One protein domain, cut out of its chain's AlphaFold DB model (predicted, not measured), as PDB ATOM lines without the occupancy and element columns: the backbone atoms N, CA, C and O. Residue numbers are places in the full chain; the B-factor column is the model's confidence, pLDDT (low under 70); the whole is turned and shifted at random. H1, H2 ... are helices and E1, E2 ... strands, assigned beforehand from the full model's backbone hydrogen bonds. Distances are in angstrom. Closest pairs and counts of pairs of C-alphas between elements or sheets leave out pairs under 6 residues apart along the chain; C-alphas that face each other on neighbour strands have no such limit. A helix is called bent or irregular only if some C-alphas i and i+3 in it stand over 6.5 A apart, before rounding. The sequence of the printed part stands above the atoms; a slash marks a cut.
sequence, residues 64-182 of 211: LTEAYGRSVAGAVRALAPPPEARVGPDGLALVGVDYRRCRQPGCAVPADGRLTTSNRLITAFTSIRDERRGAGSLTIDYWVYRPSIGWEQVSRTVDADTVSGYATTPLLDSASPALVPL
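What this domain is: This is residues 64 to 182 of the 211 residues of an uncharacterized protein of Acidobacteria bacterium (UniProt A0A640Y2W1). A strongly twisted sheet, built of the long strands E1, E2 and E3 with the short E4 at one edge, has H1 and H2 packed on it and H4 at the end of E3; beyond the sheet's other end lies a head mostly of loops with the small helix H3. The 119 printed residues hold four named helices and four named strands, in the order H1 H2 H3 E1 E2 E3 H4 E4; the mixed sheet runs E3 E2 E1 E4. The class is mixed, helices and strands, with under half of the residues in named elements. The whole is compact, radius of gyration of the C-alphas 14.9 A, but elongated, spanning 45 by 25 by 20 A.

How they stand to each other: H1, residues 64 to 68, is on the sheet, at a height of 8.3 A. It touches H2, residues 70 to 78, also on the sheet; their closest C-alphas, Leu 64 and Ala 73, are 4.9 A apart. H3, residues 105 to 108, is only just not on the sheet, with 4 pairs of C-alphas within 10 A. E1, residues 123 to 130, E2, 137 to 146, and E3, 150 to 159, form a meander, each the antiparallel neighbour of the one before, in two hairpins; N 127 and O 141, 3.0 A, and N 142 and O 154, 2.8 A, are within hydrogen-bond range. H4, residues 160 to 168, is irregular, C-alphas 165 and 168 being 7.0 A apart; it only grazes the sheet with residues 160 to 163. H4 touches H2 about perpendicular, at 84 degrees; their closest C-alphas, Ser 71 and Ala 167, are 4.0 A apart. E4, residues 178 to 181, is parallel to E1, with N 126 and O 180 2.8 A apart. E3, H4 and E4 make a split strand-helix-strand unit, two strands of one sheet with a helix between them along the chain and E2 and E1 between them in the sheet; its crossover is right-handed. Every O i to N i+4 pair is within hydrogen-bond range in H1 and H2; H4 has 0 of 5, and 3 of 6 O i to N i+3 pairs; H3 is too short.

Where its parts are: H1 begins at C-alpha 64 (72.155, -63.733, 67.210); E4 ends at C-alpha 181 (67.685, -62.316, 63.106). From first to last C-alpha, E1 measures 22.4 A, E2 29.1 A, E3 30.0 A and H4 15.9 A.

The domain as a whole: The two C-alphas farthest apart, Asp 90 and Arg 133, are 45.9 A apart. The printed part has no cut; the links H2 to H3 and H3 to E1 are long. No printed residue is under 70 in pLDDT.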
ATOM      1  N   LEU A  64      72.375 -62.311  67.484       92.31
ATOM      2  CA  LEU A  64      72.155 -63.733  67.210       92.31
ATOM      3  C   LEU A  64      72.004 -64.534  68.509       92.31
ATOM      4  O   LEU A  64      71.182 -65.444  68.587       92.31
ATOM      5  N   THR A  65      72.806 -64.214  69.521       91.50
ATOM      6  CA  THR A  65      72.777 -64.866  70.834       91.50
ATOM      7  C   THR A  65      71.490 -64.537  71.575       91.50
ATOM      8  O   THR A  65      70.897 -65.440  72.161       91.50
ATOM      9  N   GLU A  66      71.033 -63.289  71.498       87.31
ATOM     10  CA  GLU A  66      69.737 -62.882  72.041       87.31
ATOM     11  C   GLU A  66      68.580 -63.625  71.354       87.31
ATOM     12  O   GLU A  66      67.685 -64.135  72.026       87.31
ATOM     13  N   ALA A  67      68.624 -63.748  70.024       90.69
ATOM     14  CA  ALA A  67      67.568 -64.401  69.257       90.69
ATOM     15  C   ALA A  67      67.528 -65.927  69.446       90.69
ATOM     16  O   ALA A  67      66.447 -66.509  69.553       90.69
ATOM     17  N   TYR A  68      68.688 -66.593  69.455       92.31
ATOM     18  CA  TYR A  68      68.763 -68.052  69.293       92.31
ATOM     19  C   TYR A  68      69.523 -68.792  70.403       92.31
ATOM     20  O   TYR A  68      69.539 -70.026  70.437       92.31
ATOM     21  N   GLY A  69      70.182 -68.070  71.307       91.75
ATOM     22  CA  GLY A  69      71.136 -68.633  72.258       91.75
ATOM     23  C   GLY A  69      72.504 -68.944  71.638       91.75
ATOM     24  O   GLY A  69      72.672 -69.046  70.421       91.75
ATOM     25  N   ARG A  70      73.521 -69.113  72.494       93.62
ATOM     26  CA  ARG A  70      74.941 -69.108  72.089       93.62
ATOM     27  C   ARG A  70      75.318 -70.168  71.050       93.62
ATOM     28  O   ARG A  70      76.038 -69.849  70.104       93.62
ATOM     29  N   SER A  71      74.877 -71.412  71.232       94.44
ATOM     30  CA  SER A  71      75.256 -72.521  70.346       94.44
ATOM     31  C   SER A  71      74.647 -72.367  68.954       94.44
ATOM     32  O   SER A  71      75.345 -72.526  67.957       94.44
ATOM     33  N   VAL A  72      73.369 -71.979  68.880       96.12
ATOM     34  CA  VAL A  72      72.695 -71.734  67.598       96.12
ATOM     35  C   VAL A  72      73.261 -70.490  66.922       96.12
ATOM     36  O   VAL A  72      73.556 -70.542  65.734       96.12
ATOM     37  N   ALA A  73      73.512 -69.407  67.662       96.06
ATOM     38  CA  ALA A  73      74.180 -68.215  67.135       96.06
ATOM     39  C   ALA A  73      75.553 -68.540  66.523       96.06
ATOM     40  O   ALA A  73      75.896 -68.066  65.437       96.06
ATOM     41  N   GLY A  74      76.322 -69.404  67.192       97.00
ATOM     42  CA  GLY A  74      77.576 -69.935  66.673       97.00
ATOM     43  C   GLY A  74      77.396 -70.697  65.360       97.00
ATOM     44  O   GLY A  74      78.108 -70.416  64.399       97.00
ATOM     45  N   ALA A  75      76.409 -71.597  65.284       97.88
ATOM     46  CA  ALA A  75      76.111 -72.354  64.066       97.88
ATOM     47  C   ALA A  75      75.686 -71.425  62.917       97.88
ATOM     48  O   ALA A  75      76.192 -71.541  61.804       97.88
ATOM     49  N   VAL A  76      74.834 -70.437  63.210       98.12
ATOM     50  CA  VAL A  76      74.396 -69.400  62.266       98.12
ATOM     51  C   VAL A  76      75.586 -68.638  61.684       98.12
ATOM     52  O   VAL A  76      75.621 -68.389  60.480       98.12
ATOM     53  N   ARG A  77      76.594 -68.302  62.494       97.69
ATOM     54  CA  ARG A  77      77.813 -67.651  62.001       97.69
ATOM     55  C   ARG A  77      78.724 -68.609  61.233       97.69
ATOM     56  O   ARG A  77      79.220 -68.233  60.175       97.69
ATOM     57  N   ALA A  78      78.956 -69.813  61.747       97.69
ATOM     58  CA  ALA A  78      79.873 -70.778  61.141       97.69
ATOM     59  C   ALA A  78      79.402 -71.259  59.764       97.69
ATOM     60  O   ALA A  78      80.223 -71.510  58.887       97.69
ATOM     61  N   LEU A  79      78.085 -71.376  59.580       98.06
ATOM     62  CA  LEU A  79      77.464 -71.900  58.364       98.06
ATOM     63  C   LEU A  79      76.996 -70.800  57.401       98.06
ATOM     64  O   LEU A  79      76.378 -71.106  56.376       98.06
ATOM     65  N   ALA A  80      77.285 -69.530  57.712       97.88
ATOM     66  CA  ALA A  80      76.869 -68.399  56.895       97.88
ATOM     67  C   ALA A  80      77.456 -68.493  55.473       97.88
ATOM     68  O   ALA A  80      78.657 -68.738  55.323       97.88
ATOM     69  N   PRO A  81      76.643 -68.287  54.419       96.44
ATOM     70  CA  PRO A  81      77.151 -68.278  53.056       96.44
ATOM     71  C   PRO A  81      78.071 -67.067  52.826       96.44
ATOM     72  O   PRO A  81      77.884 -66.017  53.453       96.44
ATOM     73  N   PRO A  82      79.050 -67.181  51.910       95.25
ATOM     74  CA  PRO A  82      79.868 -66.044  51.523       95.25
ATOM     75  C   PRO A  82      79.003 -64.923  50.909       95.25
ATOM     76  O   PRO A  82      77.976 -65.203  50.283       95.25
ATOM     77  N   PRO A  83      79.404 -63.648  51.065       94.62
ATOM     78  CA  PRO A  83      78.675 -62.491  50.545       94.62
ATOM     79  C   PRO A  83      78.814 -62.359  49.017       94.62
ATOM     80  O   PRO A  83      79.522 -61.493  48.507       94.62
ATOM     81  N   GLU A  84      78.147 -63.232  48.267       95.38
ATOM     82  CA  GLU A  84      78.235 -63.246  46.807       95.38
ATOM     83  C   GLU A  84      77.402 -62.139  46.154       95.38
ATOM     84  O   GLU A  84      76.232 -61.906  46.493       95.38
ATOM     85  N   ALA A  85      77.995 -61.491  45.151       97.12
ATOM     86  CA  ALA A  85      77.285 -60.564  44.287       97.12
ATOM     87  C   ALA A  85      76.477 -61.312  43.211       97.12
ATOM     88  O   ALA A  85      76.882 -62.371  42.721       97.12
ATOM     89  N   ARG A  86      75.334 -60.745  42.821       97.56
ATOM     90  CA  ARG A  86      74.499 -61.203  41.703       97.56
ATOM     91  C   ARG A  86      74.272 -60.044  40.744       97.56
ATOM     92  O   ARG A  86      74.081 -58.919  41.195       97.56
ATOM     93  N   VAL A  87      74.316 -60.308  39.444       97.88
ATOM     94  CA  VAL A  87      74.095 -59.270  38.430       97.88
ATOM     95  C   VAL A  87      72.602 -58.958  38.359       97.88
ATOM     96  O   VAL A  87      71.796 -59.858  38.126       97.88
ATOM     97  N   GLY A  88      72.244 -57.701  38.608       94.38
ATOM     98  CA  GLY A  88      70.878 -57.203  38.520       94.38
ATOM     99  C   GLY A  88      70.443 -56.914  37.080       94.38
ATOM    100  O   GLY A  88      71.267 -56.932  36.161       94.38
ATOM    101  N   PRO A  89      69.153 -56.606  36.861       94.50
ATOM    102  CA  PRO A  89      68.620 -56.276  35.534       94.50
ATOM    103  C   PRO A  89      69.285 -55.061  34.866       94.50
ATOM    104  O   PRO A  89      69.251 -54.928  33.647       94.50
ATOM    105  N   ASP A  90      69.891 -54.179  35.657       92.94
ATOM    106  CA  ASP A  90      70.639 -52.996  35.224       92.94
ATOM    107  C   ASP A  90      72.130 -53.278  34.949       92.94
ATOM    108  O   ASP A  90      72.888 -52.365  34.626       92.94
ATOM    109  N   GLY A  91      72.563 -54.537  35.072       96.44
ATOM    110  CA  GLY A  91      73.951 -54.959  34.885       96.44
ATOM    111  C   GLY A  91      74.859 -54.704  36.091       96.44
ATOM    112  O   GLY A  91      76.037 -55.063  36.043       96.44
ATOM    113  N   LEU A  92      74.349 -54.123  37.183       97.19
ATOM    114  CA  LEU A  92      75.137 -53.915  38.396       97.19
ATOM    115  C   LEU A  92      75.325 -55.235  39.151       97.19
ATOM    116  O   LEU A  92      74.391 -56.014  39.315       97.19
ATOM    117  N   ALA A  93      76.529 -55.478  39.667       97.81
ATOM    118  CA  ALA A  93      76.767 -56.561  40.615       97.81
ATOM    119  C   ALA A  93      76.279 -56.127  42.007       97.81
ATOM    120  O   ALA A  93      76.827 -55.192  42.586       97.81
ATOM    121  N   LEU A  94      75.252 -56.789  42.541       98.31
ATOM    122  CA  LEU A  94      74.582 -56.426  43.790       98.31
ATOM    123  C   LEU A  94      74.844 -57.464  44.885       98.31
ATOM    124  O   LEU A  94      74.669 -58.667  44.673       98.31
ATOM    125  N   VAL A  95      75.233 -57.005  46.072       98.50
ATOM    126  CA  VAL A  95      75.391 -57.833  47.283       98.50
ATOM    127  C   VAL A  95      74.190 -57.686  48.215       98.50
ATOM    128  O   VAL A  95      73.399 -56.753  48.091       98.50
ATOM    129  N   GLY A  96      74.049 -58.625  49.154       98.38
ATOM    130  CA  GLY A  96      73.000 -58.576  50.170       98.38
ATOM    131  C   GLY A  96      73.076 -57.320  51.031       98.38
ATOM    132  O   GLY A  96      74.152 -56.957  51.501       98.38
ATOM    133  N   VAL A  97      71.946 -56.660  51.270       98.31
ATOM    134  CA  VAL A  97      71.876 -55.442  52.090       98.31
ATOM    135  C   VAL A  97      70.682 -55.470  53.035       98.31
ATOM    136  O   VAL A  97      69.690 -56.164  52.818       98.31
ATOM    137  N   ASP A  98      70.757 -54.667  54.096       96.75
ATOM    138  CA  ASP A  98      69.610 -54.423  54.964       96.75
ATOM    139  C   ASP A  98      68.557 -53.582  54.221       96.75
ATOM    140  O   ASP A  98      68.758 -52.383  53.989       96.75
ATOM    141  N   TYR A  99      67.417 -54.199  53.889       95.50
ATOM    142  CA  TYR A  99      66.317 -53.557  53.159       95.50
ATOM    143  C   TYR A  99      65.768 -52.308  53.864       95.50
ATOM    144  O   TYR A  99      65.188 -51.431  53.230       95.50
ATOM    145  N   ARG A 100      65.952 -52.188  55.185       93.75
ATOM    146  CA  ARG A 100      65.520 -51.013  55.960       93.75
ATOM    147  C   ARG A 100      66.411 -49.799  55.700       93.75
ATOM    148  O   ARG A 100      66.041 -48.676  56.027       93.75
ATOM    149  N   ARG A 101      67.617 -50.020  55.166       95.06
ATOM    150  CA  ARG A 101      68.649 -48.995  54.934       95.06
ATOM    151  C   ARG A 101      68.959 -48.788  53.453       95.06
ATOM    152  O   ARG A 101      69.465 -47.724  53.099       95.06
ATOM    153  N   CYS A 102      68.705 -49.788  52.612       95.62
ATOM    154  CA  CYS A 102      68.998 -49.763  51.185       95.62
ATOM    155  C   CYS A 102      67.909 -50.507  50.401       95.62
ATOM    156  O   CYS A 102      67.719 -51.701  50.597       95.62
ATOM    157  N   ARG A 103      67.212 -49.793  49.508       94.31
ATOM    158  CA  ARG A 103      66.165 -50.331  48.611       94.31
ATOM    159  C   ARG A 103      66.382 -49.957  47.146       94.31
ATOM    160  O   ARG A 103      65.448 -49.973  46.357       94.31
ATOM    161  N   GLN A 104      67.583 -49.518  46.792       95.19
ATOM    162  CA  GLN A 104      67.920 -49.081  45.438       95.19
ATOM    163  C   GLN A 104      69.204 -49.793  44.998       95.19
ATOM    164  O   GLN A 104      70.108 -49.920  45.826       95.19
ATOM    165  N   PRO A 105      69.332 -50.221  43.730       96.50
ATOM    166  CA  PRO A 105      70.498 -50.987  43.274       96.50
ATOM    167  C   PRO A 105      71.835 -50.297  43.572       96.50
ATOM    168  O   PRO A 105      72.758 -50.916  44.095       96.50
ATOM    169  N   GLY A 106      71.910 -48.977  43.370       96.56
ATOM    170  CA  GLY A 106      73.139 -48.206  43.578       96.56
ATOM    171  C   GLY A 106      73.736 -48.289  44.991       96.56
ATOM    172  O   GLY A 106      74.953 -48.200  45.135       96.56
ATOM    173  N   CYS A 107      72.929 -48.514  46.039       97.31
ATOM    174  CA  CYS A 107      73.455 -48.655  47.404       97.31
ATOM    175  C   CYS A 107      73.914 -50.072  47.766       97.31
ATOM    176  O   CYS A 107      74.508 -50.256  48.835       97.31
ATOM    177  N   ALA A 108      73.666 -51.041  46.884       98.00
ATOM    178  CA  ALA A 108      74.015 -52.448  47.037       98.00
ATOM    179  C   ALA A 108      75.216 -52.875  46.173       98.00
ATOM    180  O   ALA A 108      75.535 -54.059  46.121       98.00
ATOM    181  N   VAL A 109      75.906 -51.933  45.518       98.19
ATOM    182  CA  VAL A 109      77.134 -52.216  44.758       98.19
ATOM    183  C   VAL A 109      78.295 -52.469  45.731       98.19
ATOM    184  O   VAL A 109      78.544 -51.617  46.589       98.19
ATOM    185  N   PRO A 110      79.022 -53.597  45.643       97.75
ATOM    186  CA  PRO A 110      80.109 -53.908  46.567       97.75
ATOM    187  C   PRO A 110      81.280 -52.931  46.401       97.75
ATOM    188  O   PRO A 110      81.613 -52.533  45.288       97.75
ATOM    189  N   ALA A 111      81.909 -52.560  47.515       95.88
ATOM    190  CA  ALA A 111      83.184 -51.841  47.530       95.88
ATOM    191  C   ALA A 111      84.322 -52.757  47.983       95.88
ATOM    192  O   ALA A 111      85.365 -52.817  47.340       95.88
ATOM    193  N   ASP A 112      84.102 -53.483  49.078       90.44
ATOM    194  CA  ASP A 112      85.025 -54.480  49.610       90.44
ATOM    195  C   ASP A 112      84.256 -55.733  50.079       90.44
ATOM    196  O   ASP A 112      83.060 -55.883  49.823       90.44
ATOM    197  N   GLY A 113      84.936 -56.661  50.762       88.69
ATOM    198  CA  GLY A 113      84.330 -57.905  51.252       88.69
ATOM    199  C   GLY A 113      83.290 -57.742  52.372       88.69
ATOM    200  O   GLY A 113      82.712 -58.740  52.800       88.69
ATOM    201  N   ARG A 114      83.049 -56.527  52.879       94.50
ATOM    202  CA  ARG A 114      82.154 -56.225  54.013       94.50
ATOM    203  C   ARG A 114      81.217 -55.046  53.757       94.50
ATOM    204  O   ARG A 114      80.151 -54.985  54.372       94.50
ATOM    205  N   LEU A 115      81.607 -54.105  52.906       96.50
ATOM    206  CA  LEU A 115      80.906 -52.855  52.664       96.50
ATOM    207  C   LEU A 115      80.528 -52.671  51.195       96.50
ATOM    208  O   LEU A 115      81.238 -53.076  50.275       96.50
ATOM    209  N   THR A 116      79.419 -51.965  50.989       97.88
ATOM    210  CA  THR A 116      79.031 -51.404  49.694       97.88
ATOM    211  C   THR A 116      79.704 -50.051  49.459       97.88
ATOM    212  O   THR A 116      80.151 -49.388  50.399       97.88
ATOM    213  N   THR A 117      79.714 -49.582  48.211       97.69
ATOM    214  CA  THR A 117      80.202 -48.239  47.830       97.69
ATOM    215  C   THR A 117      79.445 -47.111  48.529       97.69
ATOM    216  O   THR A 117      79.980 -46.023  48.723       97.69
ATOM    217  N   SER A 118      78.219 -47.381  48.984       97.25
ATOM    218  CA  SER A 118      77.395 -46.463  49.778       97.25
ATOM    219  C   SER A 118      77.575 -46.635  51.293       97.25
ATOM    220  O   SER A 118      76.704 -46.227  52.068       97.25
ATOM    221  N   ASN A 119      78.673 -47.263  51.731       96.56
ATOM    222  CA  ASN A 119      78.998 -47.509  53.137       96.56
ATOM    223  C   ASN A 119      77.872 -48.244  53.893       96.56
ATOM    224  O   ASN A 119      77.503 -47.899  55.022       96.56
ATOM    225  N   ARG A 120      77.267 -49.244  53.241       96.62
ATOM    226  CA  ARG A 120      76.332 -50.183  53.873       96.62
ATOM    227  C   ARG A 120      77.065 -51.471  54.195       96.62
ATOM    228  O   ARG A 120      77.916 -51.888  53.420       96.62
ATOM    229  N   LEU A 121      76.727 -52.097  55.318       96.50
ATOM    230  CA  LEU A 121      77.175 -53.460  55.592       96.50
ATOM    231  C   LEU A 121      76.530 -54.407  54.585       96.50
ATOM    232  O   LEU A 121      75.341 -54.266  54.280       96.50
ATOM    233  N   ILE A 122      77.315 -55.367  54.110       98.19
ATOM    234  CA  ILE A 122      76.773 -56.532  53.429       98.19
ATOM    235  C   ILE A 122      76.042 -57.370  54.472       98.19
ATOM    236  O   ILE A 122      76.619 -57.708  55.505       98.19
ATOM    237  N   THR A 123      74.781 -57.691  54.209       98.00
ATOM    238  CA  THR A 123      73.868 -58.263  55.201       98.00
ATOM    239  C   THR A 123      73.142 -59.480  54.647       98.00
ATOM    240  O   THR A 123      72.704 -59.487  53.497       98.00
ATOM    241  N   ALA A 124      72.952 -60.478  55.506       98.19
ATOM    242  CA  ALA A 124      71.964 -61.531  55.334       98.19
ATOM    243  C   ALA A 124      71.052 -61.559  56.564       98.19
ATOM    244  O   ALA A 124      71.507 -61.461  57.706       98.19
ATOM    245  N   PHE A 125      69.752 -61.684  56.335       97.75
ATOM    246  CA  PHE A 125      68.800 -61.933  57.406       97.75
ATOM    247  C   PHE A 125      68.781 -63.427  57.719       97.75
ATOM    248  O   PHE A 125      69.095 -64.240  56.855       97.75
ATOM    249  N   THR A 126      68.440 -63.799  58.945       97.94
ATOM    250  CA  THR A 126      68.400 -65.202  59.366       97.94
ATOM    251  C   THR A 126      67.061 -65.539  59.992       97.94
ATOM    252  O   THR A 126      66.427 -64.661  60.572       97.94
ATOM    253  N   SER A 127      66.642 -66.792  59.862       96.94
ATOM    254  CA  SER A 127      65.557 -67.367  60.655       96.94
ATOM    255  C   SER A 127      65.815 -68.839  60.943       96.94
ATOM    256  O   SER A 127      66.523 -69.513  60.186       96.94
ATOM    257  N   ILE A 128      65.210 -69.348  62.011       95.69
ATOM    258  CA  ILE A 128      65.442 -70.701  62.510       95.69
ATOM    259  C   ILE A 128      64.156 -71.528  62.502       95.69
ATOM    260  O   ILE A 128      63.135 -71.144  63.069       95.69
ATOM    261  N   ARG A 129      64.243 -72.737  61.938       93.00
ATOM    262  CA  ARG A 129      63.297 -73.829  62.201       93.00
ATOM    263  C   ARG A 129      63.970 -74.843  63.121       93.00
ATOM    264  O   ARG A 129      64.832 -75.610  62.692       93.00
ATOM    265  N   ASP A 130      63.608 -74.799  64.401       89.69
ATOM    266  CA  ASP A 130      64.144 -75.698  65.424       89.69
ATOM    267  C   ASP A 130      63.248 -76.929  65.583       89.69
ATOM    268  O   ASP A 130      62.213 -76.895  66.250       89.69
ATOM    269  N   GLU A 131      63.667 -78.028  64.962       90.31
ATOM    270  CA  GLU A 131      62.974 -79.314  64.999       90.31
ATOM    271  C   GLU A 131      63.741 -80.339  65.844       90.31
ATOM    272  O   GLU A 131      63.459 -81.538  65.793       90.31
ATOM    273  N   ARG A 132      64.679 -79.894  66.693       86.88
ATOM    274  CA  ARG A 132      65.577 -80.788  67.445       86.88
ATOM    275  C   ARG A 132      64.842 -81.726  68.401       86.88
ATOM    276  O   ARG A 132      65.344 -82.799  68.705       86.88
ATOM    277  N   ARG A 133      63.645 -81.346  68.864       82.50
ATOM    278  CA  ARG A 133      62.783 -82.198  69.710       82.50
ATOM    279  C   ARG A 133      61.973 -83.239  68.930       82.50
ATOM    280  O   ARG A 133      61.436 -84.144  69.557       82.50
ATOM    281  N   GLY A 134      61.840 -83.085  67.613       85.56
ATOM    282  CA  GLY A 134      61.053 -83.967  66.749       85.56
ATOM    283  C   GLY A 134      61.923 -84.682  65.718       85.56
ATOM    284  O   GLY A 134      62.158 -85.878  65.838       85.56
ATOM    285  N   ALA A 135      62.419 -83.938  64.728       81.69
ATOM    286  CA  ALA A 135      63.251 -84.447  63.638       81.69
ATOM    287  C   ALA A 135      64.748 -84.548  63.988       81.69
ATOM    288  O   ALA A 135      65.530 -85.050  63.189       81.69
ATOM    289  N   GLY A 136      65.165 -84.057  65.161       90.94
ATOM    290  CA  GLY A 136      66.566 -84.110  65.595       90.94
ATOM    291  C   GLY A 136      67.486 -83.150  64.839       90.94
ATOM    292  O   GLY A 136      68.704 -83.291  64.910       90.94
ATOM    293  N   SER A 137      66.928 -82.159  64.143       94.12
ATOM    294  CA  SER A 137      67.677 -81.231  63.302       94.12
ATOM    295  C   SER A 137      67.300 -79.776  63.570       94.12
ATOM    296  O   SER A 137      66.262 -79.448  64.151       94.12
ATOM    297  N   LEU A 138      68.190 -78.887  63.155       95.81
ATOM    298  CA  LEU A 138      68.007 -77.447  63.153       95.81
ATOM    299  C   LEU A 138      68.213 -76.961  61.719       95.81
ATOM    300  O   LEU A 138      69.254 -77.230  61.122       95.81
ATOM    301  N   THR A 139      67.244 -76.233  61.170       97.06
ATOM    302  CA  THR A 139      67.407 -75.584  59.865       97.06
ATOM    303  C   THR A 139      67.585 -74.084  60.043       97.06
ATOM    304  O   THR A 139      66.782 -73.425  60.702       97.06
ATOM    305  N   ILE A 140      68.647 -73.562  59.438       98.00
ATOM    306  CA  ILE A 140      69.002 -72.150  59.384       98.00
ATOM    307  C   ILE A 140      68.718 -71.664  57.967       98.00
ATOM    308  O   ILE A 140      69.330 -72.149  57.012       98.00
ATOM    309  N   ASP A 141      67.809 -70.706  57.828       98.12
ATOM    310  CA  ASP A 141      67.581 -70.008  56.568       98.12
ATOM    311  C   ASP A 141      68.300 -68.662  56.586       98.12
ATOM    312  O   ASP A 141      68.143 -67.875  57.518       98.12
ATOM    313  N   TYR A 142      69.066 -68.398  55.533       98.38
ATOM    314  CA  TYR A 142      69.685 -67.113  55.251       98.38
ATOM    315  C   TYR A 142      68.921 -66.442  54.114       98.38
ATOM    316  O   TYR A 142      68.853 -66.973  53.006       98.38
ATOM    317  N   TRP A 143      68.370 -65.265  54.382       97.94
ATOM    318  CA  TRP A 143      67.601 -64.471  53.434       97.94
ATOM    319  C   TRP A 143      68.424 -63.272  52.983       97.94
ATOM    320  O   TRP A 143      68.723 -62.365  53.767       97.94
ATOM    321  N   VAL A 144      68.800 -63.257  51.711       98.12
ATOM    322  CA  VAL A 144      69.666 -62.233  51.133       98.12
ATOM    323  C   VAL A 144      68.836 -61.335  50.225       98.12
ATOM    324  O   VAL A 144      68.428 -61.742  49.140       98.12
ATOM    325  N   TYR A 145      68.580 -60.108  50.678       98.00
ATOM    326  CA  TYR A 145      67.857 -59.109  49.896       98.00
ATOM    327  C   TYR A 145      68.809 -58.309  49.010       98.00
ATOM    328  O   TYR A 145      69.793 -57.743  49.495       98.00
ATOM    329  N   ARG A 146      68.480 -58.227  47.720       97.50
ATOM    330  CA  ARG A 146      69.153 -57.384  46.730       97.50
ATOM    331  C   ARG A 146      68.100 -56.533  46.018       97.50
ATOM    332  O   ARG A 146      67.221 -57.109  45.377       97.50
ATOM    333  N   PRO A 147      68.163 -55.194  46.105       96.25
ATOM    334  CA  PRO A 147      67.265 -54.324  45.347       96.25
ATOM    335  C   PRO A 147      67.270 -54.680  43.857       96.25
ATOM    336  O   PRO A 147      68.307 -55.092  43.355       96.25
ATOM    337  N   SER A 148      66.129 -54.536  43.183       94.31
ATOM    338  CA  SER A 148      65.825 -54.933  41.795       94.31
ATOM    339  C   SER A 148      65.922 -56.425  41.446       94.31
ATOM    340  O   SER A 148      65.468 -56.812  40.370       94.31
ATOM    341  N   ILE A 149      66.455 -57.269  42.336       95.56
ATOM    342  CA  ILE A 149      66.486 -58.734  42.183       95.56
ATOM    343  C   ILE A 149      65.461 -59.402  43.111       95.56
ATOM    344  O   ILE A 149      64.806 -60.362  42.718       95.56
ATOM    345  N   GLY A 150      65.319 -58.904  44.342       95.62
ATOM    346  CA  GLY A 150      64.462 -59.475  45.377       95.62
ATOM    347  C   GLY A 150      65.233 -60.314  46.397       95.62
ATOM    348  O   GLY A 150      66.355 -59.980  46.789       95.62
ATOM    349  N   TRP A 151      64.596 -61.378  46.880       96.81
ATOM    350  CA  TRP A 151      65.087 -62.207  47.981       96.81
ATOM    351  C   TRP A 151      65.628 -63.548  47.487       96.81
ATOM    352  O   TRP A 151      64.947 -64.279  46.776       96.81
ATOM    353  N   GLU A 152      66.831 -63.898  47.929       96.50
ATOM    354  CA  GLU A 152      67.427 -65.225  47.757       96.50
ATOM    355  C   GLU A 152      67.431 -65.951  49.106       96.50
ATOM    356  O   GLU A 152      67.812 -65.367  50.122       96.50
ATOM    357  N   GLN A 153      67.020 -67.220  49.118       96.88
ATOM    358  CA  GLN A 153      67.095 -68.082  50.296       96.88
ATOM    359  C   GLN A 153      68.246 -69.071  50.144       96.88
ATOM    360  O   GLN A 153      68.344 -69.775  49.139       96.88
ATOM    361  N   VAL A 154      69.079 -69.176  51.175       97.75
ATOM    362  CA  VAL A 154      70.066 -70.247  51.320       97.75
ATOM    363  C   VAL A 154      69.773 -70.977  52.621       97.75
ATOM    364  O   VAL A 154      69.783 -70.359  53.678       97.75
ATOM    365  N   SER A 155      69.539 -72.285  52.564       97.69
ATOM    366  CA  SER A 155      69.266 -73.092  53.758       97.69
ATOM    367  C   SER A 155      70.463 -73.964  54.136       97.69
ATOM    368  O   SER A 155      71.201 -74.474  53.280       97.69
ATOM    369  N   ARG A 156      70.660 -74.139  55.442       97.88
ATOM    370  CA  ARG A 156      71.620 -75.070  56.039       97.88
ATOM    371  C   ARG A 156      70.906 -75.883  57.103       97.88
ATOM    372  O   ARG A 156      70.269 -75.311  57.981       97.88
ATOM    373  N   THR A 157      71.030 -77.198  57.031       97.19
ATOM    374  CA  THR A 157      70.503 -78.105  58.052       97.19
ATOM    375  C   THR A 157      71.670 -78.697  58.816       97.19
ATOM    376  O   THR A 157      72.692 -79.046  58.225       97.19
ATOM    377  N   VAL A 158      71.530 -78.751  60.134       96.19
ATOM    378  CA  VAL A 158      72.552 -79.234  61.053       96.19
ATOM    379  C   VAL A 158      71.914 -80.159  62.085       96.19
ATOM    380  O   VAL A 158      70.824 -79.878  62.592       96.19
ATOM    381  N   ASP A 159      72.588 -81.266  62.377       95.62
ATOM    382  CA  ASP A 159      72.118 -82.257  63.342       95.62
ATOM    383  C   ASP A 159      72.213 -81.708  64.770       95.62
ATOM    384  O   ASP A 159      73.146 -80.973  65.115       95.62
ATOM    385  N   ALA A 160      71.233 -82.039  65.615       91.12
ATOM    386  CA  ALA A 160      71.091 -81.460  66.952       91.12
ATOM    387  C   ALA A 160      72.321 -81.661  67.852       91.12
ATOM    388  O   ALA A 160      72.632 -80.787  68.667       91.12
ATOM    389  N   ASP A 161      73.007 -82.793  67.714       91.69
ATOM    390  CA  ASP A 161      74.205 -83.158  68.471       91.69
ATOM    391  C   ASP A 161      75.407 -82.266  68.119       91.69
ATOM    392  O   ASP A 161      76.152 -81.837  69.006       91.69
ATOM    393  N   THR A 162      75.537 -81.884  66.848       94.38
ATOM    394  CA  THR A 162      76.625 -81.025  66.364       94.38
ATOM    395  C   THR A 162      76.452 -79.549  66.728       94.38
ATOM    396  O   THR A 162      77.448 -78.833  66.852       94.38
ATOM    397  N   VAL A 163      75.219 -79.078  66.980       94.25
ATOM    398  CA  VAL A 163      74.928 -77.659  67.292       94.25
ATOM    399  C   VAL A 163      75.754 -77.154  68.477       94.25
ATOM    400  O   VAL A 163      76.228 -76.018  68.472       94.25
ATOM    401  N   SER A 164      75.946 -77.993  69.498       91.94
ATOM    402  CA  SER A 164      76.710 -77.628  70.696       91.94
ATOM    403  C   SER A 164      78.176 -77.289  70.389       91.94
ATOM    404  O   SER A 164      78.730 -76.376  71.004       91.94
ATOM    405  N   GLY A 165      78.768 -77.944  69.383       92.06
ATOM    406  CA  GLY A 165      80.151 -77.732  68.952       92.06
ATOM    407  C   GLY A 165      80.417 -76.339  68.382       92.06
ATOM    408  O   GLY A 165      81.539 -75.847  68.462       92.06
ATOM    409  N   TYR A 166      79.384 -75.653  67.888       95.94
ATOM    410  CA  TYR A 166      79.510 -74.292  67.365       95.94
ATOM    411  C   TYR A 166      79.507 -73.204  68.448       95.94
ATOM    412  O   TYR A 166      79.726 -72.032  68.146       95.94
ATOM    413  N   ALA A 167      79.300 -73.542  69.725       91.94
ATOM    414  CA  ALA A 167      79.247 -72.550  70.804       91.94
ATOM    415  C   ALA A 167      80.542 -71.728  70.966       91.94
ATOM    416  O   ALA A 167      80.519 -70.662  71.579       91.94
ATOM    417  N   THR A 168      81.670 -72.191  70.421       90.19
ATOM    418  CA  THR A 168      82.956 -71.477  70.432       90.19
ATOM    419  C   THR A 168      83.167 -70.583  69.209       90.19
ATOM    420  O   THR A 168      84.088 -69.769  69.218       90.19
ATOM    421  N   THR A 169      82.309 -70.658  68.182       94.50
ATOM    422  CA  THR A 169      82.426 -69.836  66.970       94.50
ATOM    423  C   THR A 169      82.382 -68.344  67.324       94.50
ATOM    424  O   THR A 169      81.399 -67.901  67.932       94.50
ATOM    425  N   PRO A 170      83.406 -67.546  66.964       89.94
ATOM    426  CA  PRO A 170      83.431 -66.114  67.252       89.94
ATOM    427  C   PRO A 170      82.297 -65.357  66.551       89.94
ATOM    428  O   PRO A 170      82.084 -65.526  65.352       89.94
ATOM    429  N   LEU A 171      81.606 -64.481  67.283       89.69
ATOM    430  CA  LEU A 171      80.549 -63.607  66.760       89.69
ATOM    431  C   LEU A 171      81.090 -62.180  66.664       89.69
ATOM    432  O   LEU A 171      80.845 -61.344  67.525       89.69
ATOM    433  N   LEU A 172      81.935 -61.940  65.661       87.44
ATOM    434  CA  LEU A 172      82.578 -60.642  65.468       87.44
ATOM    435  C   LEU A 172      81.637 -59.677  64.735       87.44
ATOM    436  O   LEU A 172      81.148 -60.007  63.656       87.44
ATOM    437  N   ASP A 173      81.497 -58.451  65.241       81.69
ATOM    438  CA  ASP A 173      80.764 -57.364  64.562       81.69
ATOM    439  C   ASP A 173      81.365 -57.000  63.192       81.69
ATOM    440  O   ASP A 173      80.704 -56.423  62.328       81.69
ATOM    441  N   SER A 174      82.648 -57.315  62.989       84.62
ATOM    442  CA  SER A 174      83.365 -57.100  61.732       84.62
ATOM    443  C   SER A 174      83.160 -58.214  60.703       84.62
ATOM    444  O   SER A 174      83.602 -58.058  59.563       84.62
ATOM    445  N   ALA A 175      82.517 -59.326  61.074       91.25
ATOM    446  CA  ALA A 175      82.311 -60.449  60.171       91.25
ATOM    447  C   ALA A 175      81.340 -60.090  59.036       91.25
ATOM    448  O   ALA A 175      80.360 -59.368  59.232       91.25
ATOM    449  N   SER A 176      81.610 -60.634  57.848       94.88
ATOM    450  CA  SER A 176      80.794 -60.447  56.650       94.88
ATOM    451  C   SER A 176      80.221 -61.792  56.183       94.88
ATOM    452  O   SER A 176      80.984 -62.757  56.099       94.88
ATOM    453  N   PRO A 177      78.909 -61.887  55.899       97.31
ATOM    454  CA  PRO A 177      77.921 -60.815  56.037       97.31
ATOM    455  C   PRO A 177      77.604 -60.486  57.508       97.31
ATOM    456  O   PRO A 177      77.800 -61.306  58.413       97.31
ATOM    457  N   ALA A 178      77.070 -59.291  57.750       96.50
ATOM    458  CA  ALA A 178      76.331 -58.991  58.969       96.50
ATOM    459  C   ALA A 178      75.061 -59.857  59.001       96.50
ATOM    460  O   ALA A 178      74.373 -59.987  57.988       96.50
ATOM    461  N   LEU A 179      74.764 -60.469  60.147       97.19
ATOM    462  CA  LEU A 179      73.653 -61.410  60.287       97.19
ATOM    463  C   LEU A 179      72.569 -60.788  61.164       97.19
ATOM    464  O   LEU A 179      72.844 -60.388  62.292       97.19
ATOM    465  N   VAL A 180      71.352 -60.683  60.630       95.31
ATOM    466  CA  VAL A 180      70.221 -60.029  61.305       95.31
ATOM    467  C   VAL A 180      69.116 -61.059  61.552       95.31
ATOM    468  O   VAL A 180      68.529 -61.530  60.579       95.31
ATOM    469  N   PRO A 181      68.813 -61.436  62.805       95.75
ATOM    470  CA  PRO A 181      67.685 -62.316  63.106       95.75
ATOM    471  C   PRO A 181      66.357 -61.661  62.727       95.75
ATOM    472  O   PRO A 181      66.097 -60.517  63.101       95.75
ATOM    473  N   LEU A 182      65.507 -62.372  61.990       94.50
ATOM    474  CA  LEU A 182      64.168 -61.885  61.663       94.50
ATOM    475  C   LEU A 182      63.250 -61.945  62.883       94.50
ATOM    476  O   LEU A 182      62.414 -61.067  63.058       94.50
TER     477      LEU A 182